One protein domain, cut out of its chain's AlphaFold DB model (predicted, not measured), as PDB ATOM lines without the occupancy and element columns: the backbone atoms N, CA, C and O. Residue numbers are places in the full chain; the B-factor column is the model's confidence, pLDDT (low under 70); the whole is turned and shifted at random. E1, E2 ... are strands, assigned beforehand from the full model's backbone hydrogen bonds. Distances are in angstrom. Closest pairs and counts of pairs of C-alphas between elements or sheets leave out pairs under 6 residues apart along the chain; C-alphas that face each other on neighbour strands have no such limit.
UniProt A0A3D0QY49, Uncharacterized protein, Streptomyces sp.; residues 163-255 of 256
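Overview. This is residues 163 to 255 of the 256 residues of an uncharacterized protein of Streptomyces sp. (UniProt A0A3D0QY49). The domain is a single closed barrel of eight strands, wound from one strip that runs round in chain order until E8 comes back beside E1. The seam between E8 and E1 is short, and the link from E2 to E3 and the link from E5 to E6 reach out beyond the ring as loops. The printed part has 93 residues with no named helix and eight named strands, E1 to E8, all antiparallel; the class is all strand. The whole is compact, with a radius of gyration of the C-alphas of 13.0 A and spans of 35 by 34 by 23 A.

Along the chain. Find C-alpha 198 at (164.515, 121.038, 99.827); from there E4, the longest strand, runs through residues 198 to 207 over 26.4 A and bends by 56 degrees at residue 202. After it come E5, residues 211 to 218, 21.9 A, and E6, residues 225 to 233, 25.5 A. E7 holds residues 239 to 244, and E8 holds residues 249 to 254, ending at C-alpha 254 at (172.175, 135.792, 87.960). Before E4 look for E1, residues 163 to 165, starting at C-alpha 163 at (173.249, 129.616, 88.235), then E2, residues 171 to 177, and E3, residues 187 to 193.

Arrangement. The eight strands form a meander, each the antiparallel neighbour of the one before, and each two in a row form a hairpin. Beside E4, E3 lies on one side, with N 189 and O 202 2.9 A apart, and E5 on the other side, with N 207 and O 211 2.8 A apart. The pairing of E8 is staggered: residues 249 to 253 pair with E7, and residues 253 to 254 with E1. Look there at N 253 and O 165, 2.8 A apart; E8 and E1 stand at 119 degrees between their directions. E1 and E5 are apart.

Size, cuts and confidence. The C-alphas farthest apart are those of Glu 222 and Gly 236, 40.9 A. The printed part has no cut, and no link is long. The mean pLDDT of the printed part is 93.0, and residue 208 is under 70.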
ATOM      1  N   GLN A 163     173.823 129.593  86.897       96.88
ATOM      2  CA  GLN A 163     173.249 129.616  88.235       96.88
ATOM      3  C   GLN A 163     172.550 130.948  88.536       96.88
ATOM      4  O   GLN A 163     173.039 132.040  88.233       96.88
ATOM      5  N   TRP A 164     171.396 130.843  89.194       96.88
ATOM      6  CA  TRP A 164     170.602 131.972  89.672       96.88
ATOM      7  C   TRP A 164     170.245 131.763  91.135       96.88
ATOM      8  O   TRP A 164     170.005 130.631  91.561       96.88
ATOM      9  N   GLN A 165     170.177 132.853  91.891       97.19
ATOM     10  CA  GLN A 165     169.860 132.815  93.310       97.19
ATOM     11  C   GLN A 165     168.911 133.949  93.721       97.19
ATOM     12  O   GLN A 165     168.961 135.039  93.152       97.19
ATOM     13  N   SER A 166     168.025 133.693  94.685       96.31
ATOM     14  CA  SER A 166     167.217 134.731  95.342       96.31
ATOM     15  C   SER A 166     167.805 135.123  96.701       96.31
ATOM     16  O   SER A 166     168.616 134.397  97.277       96.31
ATOM     17  N   GLU A 167     167.350 136.247  97.257       91.62
ATOM     18  CA  GLU A 167     167.712 136.680  98.620       91.62
ATOM     19  C   GLU A 167     167.252 135.686  99.702       91.62
ATOM     20  O   GLU A 167     167.840 135.606 100.778       91.62
ATOM     21  N   GLU A 168     166.242 134.870  99.397       90.94
ATOM     22  CA  GLU A 168     165.718 133.810 100.268       90.94
ATOM     23  C   GLU A 168     166.519 132.496 100.153       90.94
ATOM     24  O   GLU A 168     166.084 131.446 100.622       90.94
ATOM     25  N   ALA A 169     167.699 132.543  99.525       90.69
ATOM     26  CA  ALA A 169     168.579 131.404  99.276       90.69
ATOM     27  C   ALA A 169     167.975 130.302  98.382       90.69
ATOM     28  O   ALA A 169     168.471 129.169  98.373       90.69
ATOM     29  N   LEU A 170     166.961 130.630  97.570       96.38
ATOM     30  CA  LEU A 170     166.534 129.753  96.478       96.38
ATOM     31  C   LEU A 170     167.644 129.713  95.440       96.38
ATOM     32  O   LEU A 170     168.116 130.765  95.025       96.38
ATOM     33  N   THR A 171     168.060 128.526  95.009       97.50
ATOM     34  CA  THR A 171     169.117 128.377  94.002       97.50
ATOM     35  C   THR A 171     168.618 127.540  92.838       97.50
ATOM     36  O   THR A 171     168.212 126.394  93.017       97.50
ATOM     37  N   LEU A 172     168.689 128.098  91.634       97.88
ATOM     38  CA  LEU A 172     168.480 127.386  90.381       97.88
ATOM     39  C   LEU A 172     169.836 127.155  89.721       97.88
ATOM     40  O   LEU A 172     170.621 128.085  89.565       97.88
ATOM     41  N   THR A 173     170.096 125.933  89.282       97.94
ATOM     42  CA  THR A 173     171.250 125.601  88.447       97.94
ATOM     43  C   THR A 173     170.768 124.867  87.214       97.94
ATOM     44  O   THR A 173     170.063 123.861  87.316       97.94
ATOM     45  N   ILE A 174     171.169 125.352  86.047       97.25
ATOM     46  CA  ILE A 174     170.855 124.749  84.757       97.25
ATOM     47  C   ILE A 174     172.184 124.421  84.088       97.25
ATOM     48  O   ILE A 174     172.987 125.296  83.767       97.25
ATOM     49  N   ALA A 175     172.428 123.129  83.912       96.25
ATOM     50  CA  ALA A 175     173.622 122.625  83.263       96.25
ATOM     51  C   ALA A 175     173.565 122.836  81.743       96.25
ATOM     52  O   ALA A 175     172.509 123.086  81.161       96.25
ATOM     53  N   VAL A 176     174.716 122.661  81.095       94.75
ATOM     54  CA  VAL A 176     174.818 122.648  79.631       94.75
ATOM     55  C   VAL A 176     173.880 121.608  79.008       94.75
ATOM     56  O   VAL A 176     173.629 120.546  79.590       94.75
ATOM     57  N   GLU A 177     173.407 121.901  77.798       94.44
ATOM     58  CA  GLU A 177     172.596 120.970  77.015       94.44
ATOM     59  C   GLU A 177     173.371 119.669  76.749       94.44
ATOM     60  O   GLU A 177     174.531 119.664  76.318       94.44
ATOM     61  N   GLN A 178     172.722 118.535  76.989       94.12
ATOM     62  CA  GLN A 178     173.276 117.231  76.669       94.12
ATOM     63  C   GLN A 178     173.300 117.031  75.154       94.12
ATOM     64  O   GLN A 178     172.284 117.103  74.470       94.12
ATOM     65  N   THR A 179     174.464 116.698  74.605       95.19
ATOM     66  CA  THR A 179     174.643 116.559  73.148       95.19
ATOM     67  C   THR A 179     174.468 115.124  72.642       95.19
ATOM     68  O   THR A 179     174.475 114.873  71.431       95.19
ATOM     69  N   SER A 180     174.299 114.160  73.552       92.38
ATOM     70  CA  SER A 180     174.235 112.731  73.238       92.38
ATOM     71  C   SER A 180     173.383 111.944  74.239       92.38
ATOM     72  O   SER A 180     173.008 112.455  75.291       92.38
ATOM     73  N   GLY A 181     173.087 110.686  73.900       93.56
ATOM     74  CA  GLY A 181     172.280 109.797  74.737       93.56
ATOM     75  C   GLY A 181     170.778 110.080  74.665       93.56
ATOM     76  O   GLY A 181     170.308 110.804  73.789       93.56
ATOM     77  N   GLU A 182     170.029 109.470  75.586       90.12
ATOM     78  CA  GLU A 182     168.564 109.604  75.683       90.12
ATOM     79  C   GLU A 182     168.130 111.024  76.079       90.12
ATOM     80  O   GLU A 182     167.076 111.487  75.665       90.12
ATOM     81  N   MET A 183     169.001 111.740  76.795       86.88
ATOM     82  CA  MET A 183     168.789 113.114  77.258       86.88
ATOM     83  C   MET A 183     169.223 114.172  76.238       86.88
ATOM     84  O   MET A 183     169.277 115.351  76.575       86.88
ATOM     85  N   LYS A 184     169.597 113.781  75.012       93.19
ATOM     86  CA  LYS A 184     170.089 114.728  74.006       93.19
ATOM     87  C   LYS A 184     169.076 115.859  73.781       93.19
ATOM     88  O   LYS A 184     167.916 115.586  73.492       93.19
ATOM     89  N   GLY A 185     169.548 117.102  73.824       90.81
ATOM     90  CA  GLY A 185     168.719 118.301  73.690       90.81
ATOM     91  C   GLY A 185     168.112 118.786  75.006       90.81
ATOM     92  O   GLY A 185     167.349 119.740  74.995       90.81
ATOM     93  N   GLN A 186     168.413 118.136  76.133       94.56
ATOM     94  CA  GLN A 186     167.902 118.524  77.446       94.56
ATOM     95  C   GLN A 186     169.024 119.000  78.360       94.56
ATOM     96  O   GLN A 186     170.178 118.579  78.253       94.56
ATOM     97  N   HIS A 187     168.656 119.848  79.308       96.62
ATOM     98  CA  HIS A 187     169.529 120.365  80.348       96.62
ATOM     99  C   HIS A 187     169.287 119.605  81.649       96.62
ATOM    100  O   HIS A 187     168.144 119.306  81.998       96.62
ATOM    101  N   GLY A 188     170.354 119.319  82.393       97.00
ATOM    102  CA  GLY A 188     170.216 118.914  83.791       97.00
ATOM    103  C   GLY A 188     169.848 120.129  84.637       97.00
ATOM    104  O   GLY A 188     170.439 121.191  84.455       97.00
ATOM    105  N   VAL A 189     168.892 119.984  85.549       98.19
ATOM    106  CA  VAL A 189     168.419 121.089  86.388       98.19
ATOM    107  C   VAL A 189     168.449 120.687  87.858       98.19
ATOM    108  O   VAL A 189     168.011 119.594  88.222       98.19
ATOM    109  N   SER A 190     168.937 121.589  88.702       98.06
ATOM    110  CA  SER A 190     168.807 121.513  90.154       98.06
ATOM    111  C   SER A 190     168.107 122.764  90.671       98.06
ATOM    112  O   SER A 190     168.421 123.877  90.257       98.06
ATOM    113  N   TRP A 191     167.148 122.565  91.566       97.50
ATOM    114  CA  TRP A 191     166.473 123.613  92.314       97.50
ATOM    115  C   TRP A 191     166.658 123.328  93.798       97.50
ATOM    116  O   TRP A 191     166.396 122.213  94.244       97.50
ATOM    117  N   ILE A 192     167.129 124.306  94.555       96.94
ATOM    118  CA  ILE A 192     167.351 124.184  95.991       96.94
ATOM    119  C   ILE A 192     166.509 125.245  96.676       96.94
ATOM    120  O   ILE A 192     166.721 126.434  96.468       96.94
ATOM    121  N   ASP A 193     165.591 124.789  97.513       94.25
ATOM    122  CA  ASP A 193     164.763 125.604  98.386       94.25
ATOM    123  C   ASP A 193     164.978 125.140  99.829       94.25
ATOM    124  O   ASP A 193     164.355 124.189 100.305       94.25
ATOM    125  N   ALA A 194     165.916 125.789 100.522       86.75
ATOM    126  CA  ALA A 194     166.261 125.439 101.898       86.75
ATOM    127  C   ALA A 194     165.138 125.759 102.904       86.75
ATOM    128  O   ALA A 194     165.123 125.184 103.994       86.75
ATOM    129  N   GLY A 195     164.217 126.665 102.554       83.50
ATOM    130  CA  GLY A 195     163.086 127.069 103.390       83.50
ATOM    131  C   GLY A 195     161.815 126.242 103.170       83.50
ATOM    132  O   GLY A 195     160.932 126.259 104.030       83.50
ATOM    133  N   GLY A 196     161.724 125.511 102.057       86.06
ATOM    134  CA  GLY A 196     160.537 124.759 101.654       86.06
ATOM    135  C   GLY A 196     160.842 123.342 101.168       86.06
ATOM    136  O   GLY A 196     161.030 122.432 101.976       86.06
ATOM    137  N   LYS A 197     160.805 123.118  99.847       82.88
ATOM    138  CA  LYS A 197     160.781 121.769  99.226       82.88
ATOM    139  C   LYS A 197     162.118 121.013  99.266       82.88
ATOM    140  O   LYS A 197     162.183 119.861  98.835       82.88
ATOM    141  N   GLY A 198     163.182 121.626  99.776       91.31
ATOM    142  CA  GLY A 198     164.515 121.038  99.827       91.31
ATOM    143  C   GLY A 198     165.186 121.013  98.454       91.31
ATOM    144  O   GLY A 198     165.111 121.971  97.688       91.31
ATOM    145  N   VAL A 199     165.884 119.919  98.148       95.12
ATOM    146  CA  VAL A 199     166.585 119.756  96.867       95.12
ATOM    147  C   VAL A 199     165.679 119.037  95.875       95.12
ATOM    148  O   VAL A 199     165.233 117.915  96.120       95.12
ATOM    149  N   CYS A 200     165.470 119.664  94.725       97.38
ATOM    150  CA  CYS A 200     164.789 119.088  93.585       97.38
ATOM    151  C   CYS A 200     165.762 118.917  92.419       97.38
ATOM    152  O   CYS A 200     166.562 119.801  92.103       97.38
ATOM    153  N   LEU A 201     165.680 117.768  91.757       97.44
ATOM    154  CA  LEU A 201     166.499 117.430  90.599       97.44
ATOM    155  C   LEU A 201     165.600 117.113  89.421       97.44
ATOM    156  O   LEU A 201     164.551 116.484  89.570       97.44
ATOM    157  N   GLY A 202     166.019 117.513  88.235       96.75
ATOM    158  CA  GLY A 202     165.246 117.222  87.053       96.75
ATOM    159  C   GLY A 202     165.896 117.704  85.784       96.75
ATOM    160  O   GLY A 202     167.120 117.707  85.639       96.75
ATOM    161  N   ILE A 203     165.033 118.026  84.836       97.12
ATOM    162  CA  ILE A 203     165.407 118.257  83.453       97.12
ATOM    163  C   ILE A 203     164.727 119.521  82.959       97.12
ATOM    164  O   ILE A 203     163.649 119.894  83.437       97.12
ATOM    165  N   GLY A 204     165.356 120.166  81.990       96.12
ATOM    166  CA  GLY A 204     164.777 121.320  81.338       96.12
ATOM    167  C   GLY A 204     165.042 121.351  79.847       96.12
ATOM    168  O   GLY A 204     165.928 120.666  79.336       96.12
ATOM    169  N   ASP A 205     164.217 122.127  79.163       94.25
ATOM    170  CA  ASP A 205     164.202 122.247  77.710       94.25
ATOM    171  C   ASP A 205     163.994 123.718  77.334       94.25
ATOM    172  O   ASP A 205     163.076 124.383  77.835       94.25
ATOM    173  N   SER A 206     164.873 124.226  76.473       87.81
ATOM    174  CA  SER A 206     164.796 125.581  75.944       87.81
ATOM    175  C   SER A 206     163.726 125.634  74.856       87.81
ATOM    176  O   SER A 206     163.905 125.168  73.733       87.81
ATOM    177  N   ALA A 207     162.591 126.255  75.164       77.19
ATOM    178  CA  ALA A 207     161.580 126.528  74.162       77.19
ATOM    179  C   ALA A 207     162.056 127.669  73.243       77.19
ATOM    180  O   ALA A 207     162.552 128.698  73.701       77.19
ATOM    181  N   ASN A 208     161.827 127.523  71.933       68.25
ATOM    182  CA  ASN A 208     162.248 128.461  70.872       68.25
ATOM    183  C   ASN A 208     161.680 129.902  70.982       68.25
ATOM    184  O   ASN A 208     161.800 130.692  70.050       68.25
ATOM    185  N   ASN A 209     161.011 130.250  72.079       77.94
ATOM    186  CA  ASN A 209     160.374 131.537  72.348       77.94
ATOM    187  C   ASN A 209     160.983 132.269  73.560       77.94
ATOM    188  O   ASN A 209     160.293 133.076  74.183       77.94
ATOM    189  N   GLY A 210     162.239 131.973  73.914       85.56
ATOM    190  CA  GLY A 210     162.922 132.601  75.054       85.56
ATOM    191  C   GLY A 210     162.379 132.143  76.409       85.56
ATOM    192  O   GLY A 210     162.494 132.859  77.402       85.56
ATOM    193  N   LYS A 211     161.749 130.967  76.443       92.75
ATOM    194  CA  LYS A 211     161.253 130.334  77.664       92.75
ATOM    195  C   LYS A 211     162.002 129.038  77.897       92.75
ATOM    196  O   LYS A 211     162.437 128.393  76.951       92.75
ATOM    197  N   PHE A 212     162.072 128.620  79.145       95.44
ATOM    198  CA  PHE A 212     162.714 127.376  79.527       95.44
ATOM    199  C   PHE A 212     161.756 126.562  80.389       95.44
ATOM    200  O   PHE A 212     161.275 127.040  81.414       95.44
ATOM    201  N   ALA A 213     161.406 125.362  79.941       96.31
ATOM    202  CA  ALA A 213     160.513 124.481  80.678       96.31
ATOM    203  C   ALA A 213     161.304 123.662  81.694       96.31
ATOM    204  O   ALA A 213     162.361 123.138  81.362       96.31
ATOM    205  N   LEU A 214     160.775 123.533  82.911       96.31
ATOM    206  CA  LEU A 214     161.381 122.758  83.991       96.31
ATOM    207  C   LEU A 214     160.426 121.653  84.434       96.31
ATOM    208  O   LEU A 214     159.239 121.907  84.658       96.31
ATOM    209  N   ALA A 215     160.967 120.453  84.619       96.88
ATOM    210  CA  ALA A 215     160.297 119.337  85.273       96.88
ATOM    211  C   ALA A 215     161.229 118.778  86.351       96.88
ATOM    212  O   ALA A 215     162.305 118.265  86.038       96.88
ATOM    213  N   LEU A 216     160.831 118.904  87.616       97.00
ATOM    214  CA  LEU A 216     161.675 118.632  88.776       97.00
ATOM    215  C   LEU A 216     161.012 117.614  89.700       97.00
ATOM    216  O   LEU A 216     159.800 117.645  89.906       97.00
ATOM    217  N   LYS A 217     161.832 116.746  90.288       96.81
ATOM    218  CA  LYS A 217     161.461 115.826  91.359       96.81
ATOM    219  C   LYS A 217     162.086 116.309  92.662       96.81
ATOM    220  O   LYS A 217     163.311 116.392  92.745       96.81
ATOM    221  N   CYS A 218     161.261 116.596  93.655       94.81
ATOM    222  CA  CYS A 218     161.662 116.991  95.000       94.81
ATOM    223  C   CYS A 218     161.488 115.812  95.961       94.81
ATOM    224  O   CYS A 218     160.552 115.023  95.807       94.81
ATOM    225  N   GLY A 219     162.377 115.693  96.946       90.19
ATOM    226  CA  GLY A 219     162.281 114.656  97.973       90.19
ATOM    227  C   GLY A 219     162.473 113.220  97.460       90.19
ATOM    228  O   GLY A 219     162.815 112.959  96.297       90.19
ATOM    229  N   GLU A 220     162.265 112.261  98.360       87.75
ATOM    230  CA  GLU A 220     162.418 110.827  98.111       87.75
ATOM    231  C   GLU A 220     161.350 110.022  98.867       87.75
ATOM    232  O   GLU A 220     160.886 110.418  99.934       87.75
ATOM    233  N   GLY A 221     160.986 108.851  98.339       89.06
ATOM    234  CA  GLY A 221     160.074 107.934  99.020       89.06
ATOM    235  C   GLY A 221     158.625 108.422  99.033       89.06
ATOM    236  O   GLY A 221     158.041 108.653  97.977       89.06
ATOM    237  N   GLU A 222     158.023 108.496 100.220       88.44
ATOM    238  CA  GLU A 222     156.617 108.901 100.394       88.44
ATOM    239  C   GLU A 222     156.418 110.421 100.290       88.44
ATOM    240  O   GLU A 222     155.312 110.859  99.986       88.44
ATOM    241  N   ASP A 223     157.495 111.196 100.455       87.00
ATOM    242  CA  ASP A 223     157.520 112.659 100.332       87.00
ATOM    243  C   ASP A 223     157.958 113.113  98.924       87.00
ATOM    244  O   ASP A 223     158.350 114.260  98.715       87.00
ATOM    245  N   GLU A 224     157.946 112.200  97.947       91.81
ATOM    246  CA  GLU A 224     158.287 112.514  96.562       91.81
ATOM    247  C   GLU A 224     157.207 113.385  95.908       91.81
ATOM    248  O   GLU A 224     156.033 113.013  95.834       91.81
ATOM    249  N   GLU A 225     157.632 114.517  95.350       92.88
ATOM    250  CA  GLU A 225     156.766 115.462  94.653       92.88
ATOM    251  C   GLU A 225     157.354 115.844  93.291       92.88
ATOM    252  O   GLU A 225     158.569 115.980  93.134       92.88
ATOM    253  N   PHE A 226     156.488 116.046  92.298       95.12
ATOM    254  CA  PHE A 226     156.884 116.517  90.973       95.12
ATOM    255  C   PHE A 226     156.350 117.922  90.726       95.12
ATOM    256  O   PHE A 226     155.143 118.110  90.580       95.12
ATOM    257  N   ILE A 227     157.254 118.886  90.587       94.94
ATOM    258  CA  ILE A 227     156.912 120.277  90.285       94.94
ATOM    259  C   ILE A 227     157.329 120.632  88.860       94.94
ATOM    260  O   ILE A 227     158.296 120.103  88.310       94.94
ATOM    261  N   ASN A 228     156.563 121.524  88.236       96.12
ATOM    262  CA  ASN A 228     156.793 121.952  86.860       96.12
ATOM    263  C   ASN A 228     156.665 123.469  86.771       96.12
ATOM    264  O   ASN A 228     155.754 124.049  87.368       96.12
ATOM    265  N   GLY A 229     157.536 124.094  85.989       96.12
ATOM    266  CA  GLY A 229     157.571 125.544  85.842       96.12
ATOM    267  C   GLY A 229     158.005 125.978  84.452       96.12
ATOM    268  O   GLY A 229     158.497 125.176  83.656       96.12
ATOM    269  N   ILE A 230     157.799 127.259  84.166       96.75
ATOM    270  CA  ILE A 230     158.308 127.923  82.969       96.75
ATOM    271  C   ILE A 230     159.141 129.119  83.412       96.75
ATOM    272  O   ILE A 230     158.607 130.058  83.998       96.75
ATOM    273  N   ALA A 231     160.433 129.071  83.115       96.44
ATOM    274  CA  ALA A 231     161.374 130.153  83.328       96.44
ATOM    275  C   ALA A 231     161.381 131.121  82.139       96.44
ATOM    276  O   ALA A 231     161.364 130.716  80.975       96.44
ATOM    277  N   THR A 232     161.452 132.410  82.444       95.00
ATOM    278  CA  THR A 232     161.658 133.500  81.488       95.00
ATOM    279  C   THR A 232     162.719 134.440  82.022       95.00
ATOM    280  O   THR A 232     162.693 134.774  83.205       95.00
ATOM    281  N   LYS A 233     163.638 134.889  81.167       92.50
ATOM    282  CA  LYS A 233     164.631 135.890  81.558       92.50
ATOM    283  C   LYS A 233     164.068 137.302  81.457       92.50
ATOM    284  O   LYS A 233     163.257 137.596  80.582       92.50
ATOM    285  N   SER A 234     164.524 138.154  82.364       90.19
ATOM    286  CA  SER A 234     164.367 139.604  82.264       90.19
ATOM    287  C   SER A 234     165.120 140.154  81.051       90.19
ATOM    288  O   SER A 234     166.058 139.529  80.543       90.19
ATOM    289  N   ASP A 235     164.725 141.345  80.604       82.50
ATOM    290  CA  ASP A 235     165.458 142.068  79.570       82.50
ATOM    291  C   ASP A 235     166.913 142.276  80.021       82.50
ATOM    292  O   ASP A 235     167.180 142.858  81.070       82.50
ATOM    293  N   GLY A 236     167.861 141.762  79.237       79.38
ATOM    294  CA  GLY A 236     169.290 141.791  79.563       79.38
ATOM    295  C   GLY A 236     169.827 140.537  80.260       79.38
ATOM    296  O   GLY A 236     171.036 140.369  80.279       79.38
ATOM    297  N   GLY A 237     168.974 139.624  80.741       82.62
ATOM    298  CA  GLY A 237     169.393 138.310  81.254       82.62
ATOM    299  C   GLY A 237     169.841 138.271  82.720       82.62
ATOM    300  O   GLY A 237     170.173 137.197  83.215       82.62
ATOM    301  N   GLY A 238     169.794 139.397  83.435       90.06
ATOM    302  CA  GLY A 238     170.269 139.504  84.823       90.06
ATOM    303  C   GLY A 238     169.391 138.822  85.874       90.06
ATOM    304  O   GLY A 238     169.807 138.674  87.020       90.06
ATOM    305  N   ALA A 239     168.193 138.387  85.497       94.19
ATOM    306  CA  ALA A 239     167.292 137.639  86.364       94.19
ATOM    307  C   ALA A 239     166.442 136.653  85.564       94.19
ATOM    308  O   ALA A 239     166.112 136.911  84.400       94.19
ATOM    309  N   VAL A 240     166.040 135.569  86.218       96.31
ATOM    310  CA  VAL A 240     165.078 134.589  85.721       96.31
ATOM    311  C   VAL A 240     163.854 134.569  86.629       96.31
ATOM    312  O   VAL A 240     163.978 134.529  87.848       96.31
ATOM    313  N   THR A 241     162.667 134.581  86.033       97.19
ATOM    314  CA  THR A 241     161.401 134.381  86.738       97.19
ATOM    315  C   THR A 241     160.828 133.033  86.338       97.19
ATOM    316  O   THR A 241     160.624 132.781  85.150       97.19
ATOM    317  N   ILE A 242     160.563 132.174  87.316       97.38
ATOM    318  CA  ILE A 242     159.917 130.877  87.136       97.38
ATOM    319  C   ILE A 242     158.456 131.019  87.534       97.38
ATOM    320  O   ILE A 242     158.155 131.333  88.679       97.38
ATOM    321  N   THR A 243     157.545 130.742  86.608       97.25
ATOM    322  CA  THR A 243     156.117 130.616  86.912       97.25
ATOM    323  C   THR A 243     155.779 129.146  87.101       97.25
ATOM    324  O   THR A 243     155.929 128.348  86.167       97.25
ATOM    325  N   TRP A 244     155.308 128.779  88.289       96.12
ATOM    326  CA  TRP A 244     154.995 127.393  88.624       96.12
ATOM    327  C   TRP A 244     153.592 127.010  88.172       96.12
ATOM    328  O   TRP A 244     152.640 127.787  88.264       96.12
ATOM    329  N   LYS A 245     153.440 125.771  87.707       93.38
ATOM    330  CA  LYS A 245     152.154 125.255  87.228       93.38
ATOM    331  C   LYS A 245     151.095 125.180  88.329       93.38
ATOM    332  O   LYS A 245     149.915 125.367  88.046       93.38
ATOM    333  N   GLU A 246     151.510 124.900  89.560       90.12
ATOM    334  CA  GLU A 246     150.617 124.842  90.725       90.12
ATOM    335  C   GLU A 246     150.276 126.232  91.287       90.12
ATOM    336  O   GLU A 246     149.456 126.351  92.195       90.12
ATOM    337  N   GLY A 247     150.835 127.288  90.688       91.44
ATOM    338  CA  GLY A 247     150.642 128.676  91.081       91.44
ATOM    339  C   GLY A 247     151.867 129.263  91.776       91.44
ATOM    340  O   GLY A 247     152.727 128.546  92.280       91.44
ATOM    341  N   GLY A 248     151.929 130.594  91.794       94.94
ATOM    342  CA  GLY A 248     153.077 131.335  92.312       94.94
ATOM    343  C   GLY A 248     154.199 131.509  91.289       94.94
ATOM    344  O   GLY A 248     154.165 130.969  90.176       94.94
ATOM    345  N   SER A 249     155.185 132.313  91.672       96.38
ATOM    346  CA  SER A 249     156.368 132.575  90.864       96.38
ATOM    347  C   SER A 249     157.552 132.955  91.735       96.38
ATOM    348  O   SER A 249     157.376 133.756  92.651       96.38
ATOM    349  N   ASP A 250     158.737 132.488  91.361       96.69
ATOM    350  CA  ASP A 250     160.000 132.877  91.986       96.69
ATOM    351  C   ASP A 250     160.844 133.674  91.001       96.69
ATOM    352  O   ASP A 250     160.862 133.375  89.808       96.69
ATOM    353  N   THR A 251     161.549 134.691  91.489       97.12
ATOM    354  CA  THR A 251     162.507 135.459  90.684       97.12
ATOM    355  C   THR A 251     163.885 135.369  91.315       97.12
ATOM    356  O   THR A 251     164.041 135.587  92.514       97.12
ATOM    357  N   LEU A 252     164.876 135.027  90.499       97.31
ATOM    358  CA  LEU A 252     166.246 134.772  90.916       97.31
ATOM    359  C   LEU A 252     167.198 135.623  90.078       97.31
ATOM    360  O   LEU A 252     167.047 135.707  88.858       97.31
ATOM    361  N   ALA A 253     168.179 136.236  90.727       96.38
ATOM    362  CA  ALA A 253     169.230 137.008  90.082       96.38
ATOM    363  C   ALA A 253     170.341 136.088  89.567       96.38
ATOM    364  O   ALA A 253     170.599 135.030  90.136       96.38
ATOM    365  N   TRP A 254     171.002 136.486  88.485       95.00
ATOM    366  CA  TRP A 254     172.175 135.792  87.960       95.00
ATOM    367  C   TRP A 254     173.343 135.831  88.951       95.00
ATOM    368  O   TRP A 254     173.663 136.899  89.472       95.00
ATOM    369  N   VAL A 255     173.999 134.687  89.164       94.50
ATOM    370  CA  VAL A 255     175.169 134.586  90.056       94.50
ATOM    371  C   VAL A 255     176.370 133.843  89.461       94.50
ATOM    372  O   VAL A 255     177.442 133.891  90.062       94.50
TER     373      VAL A 255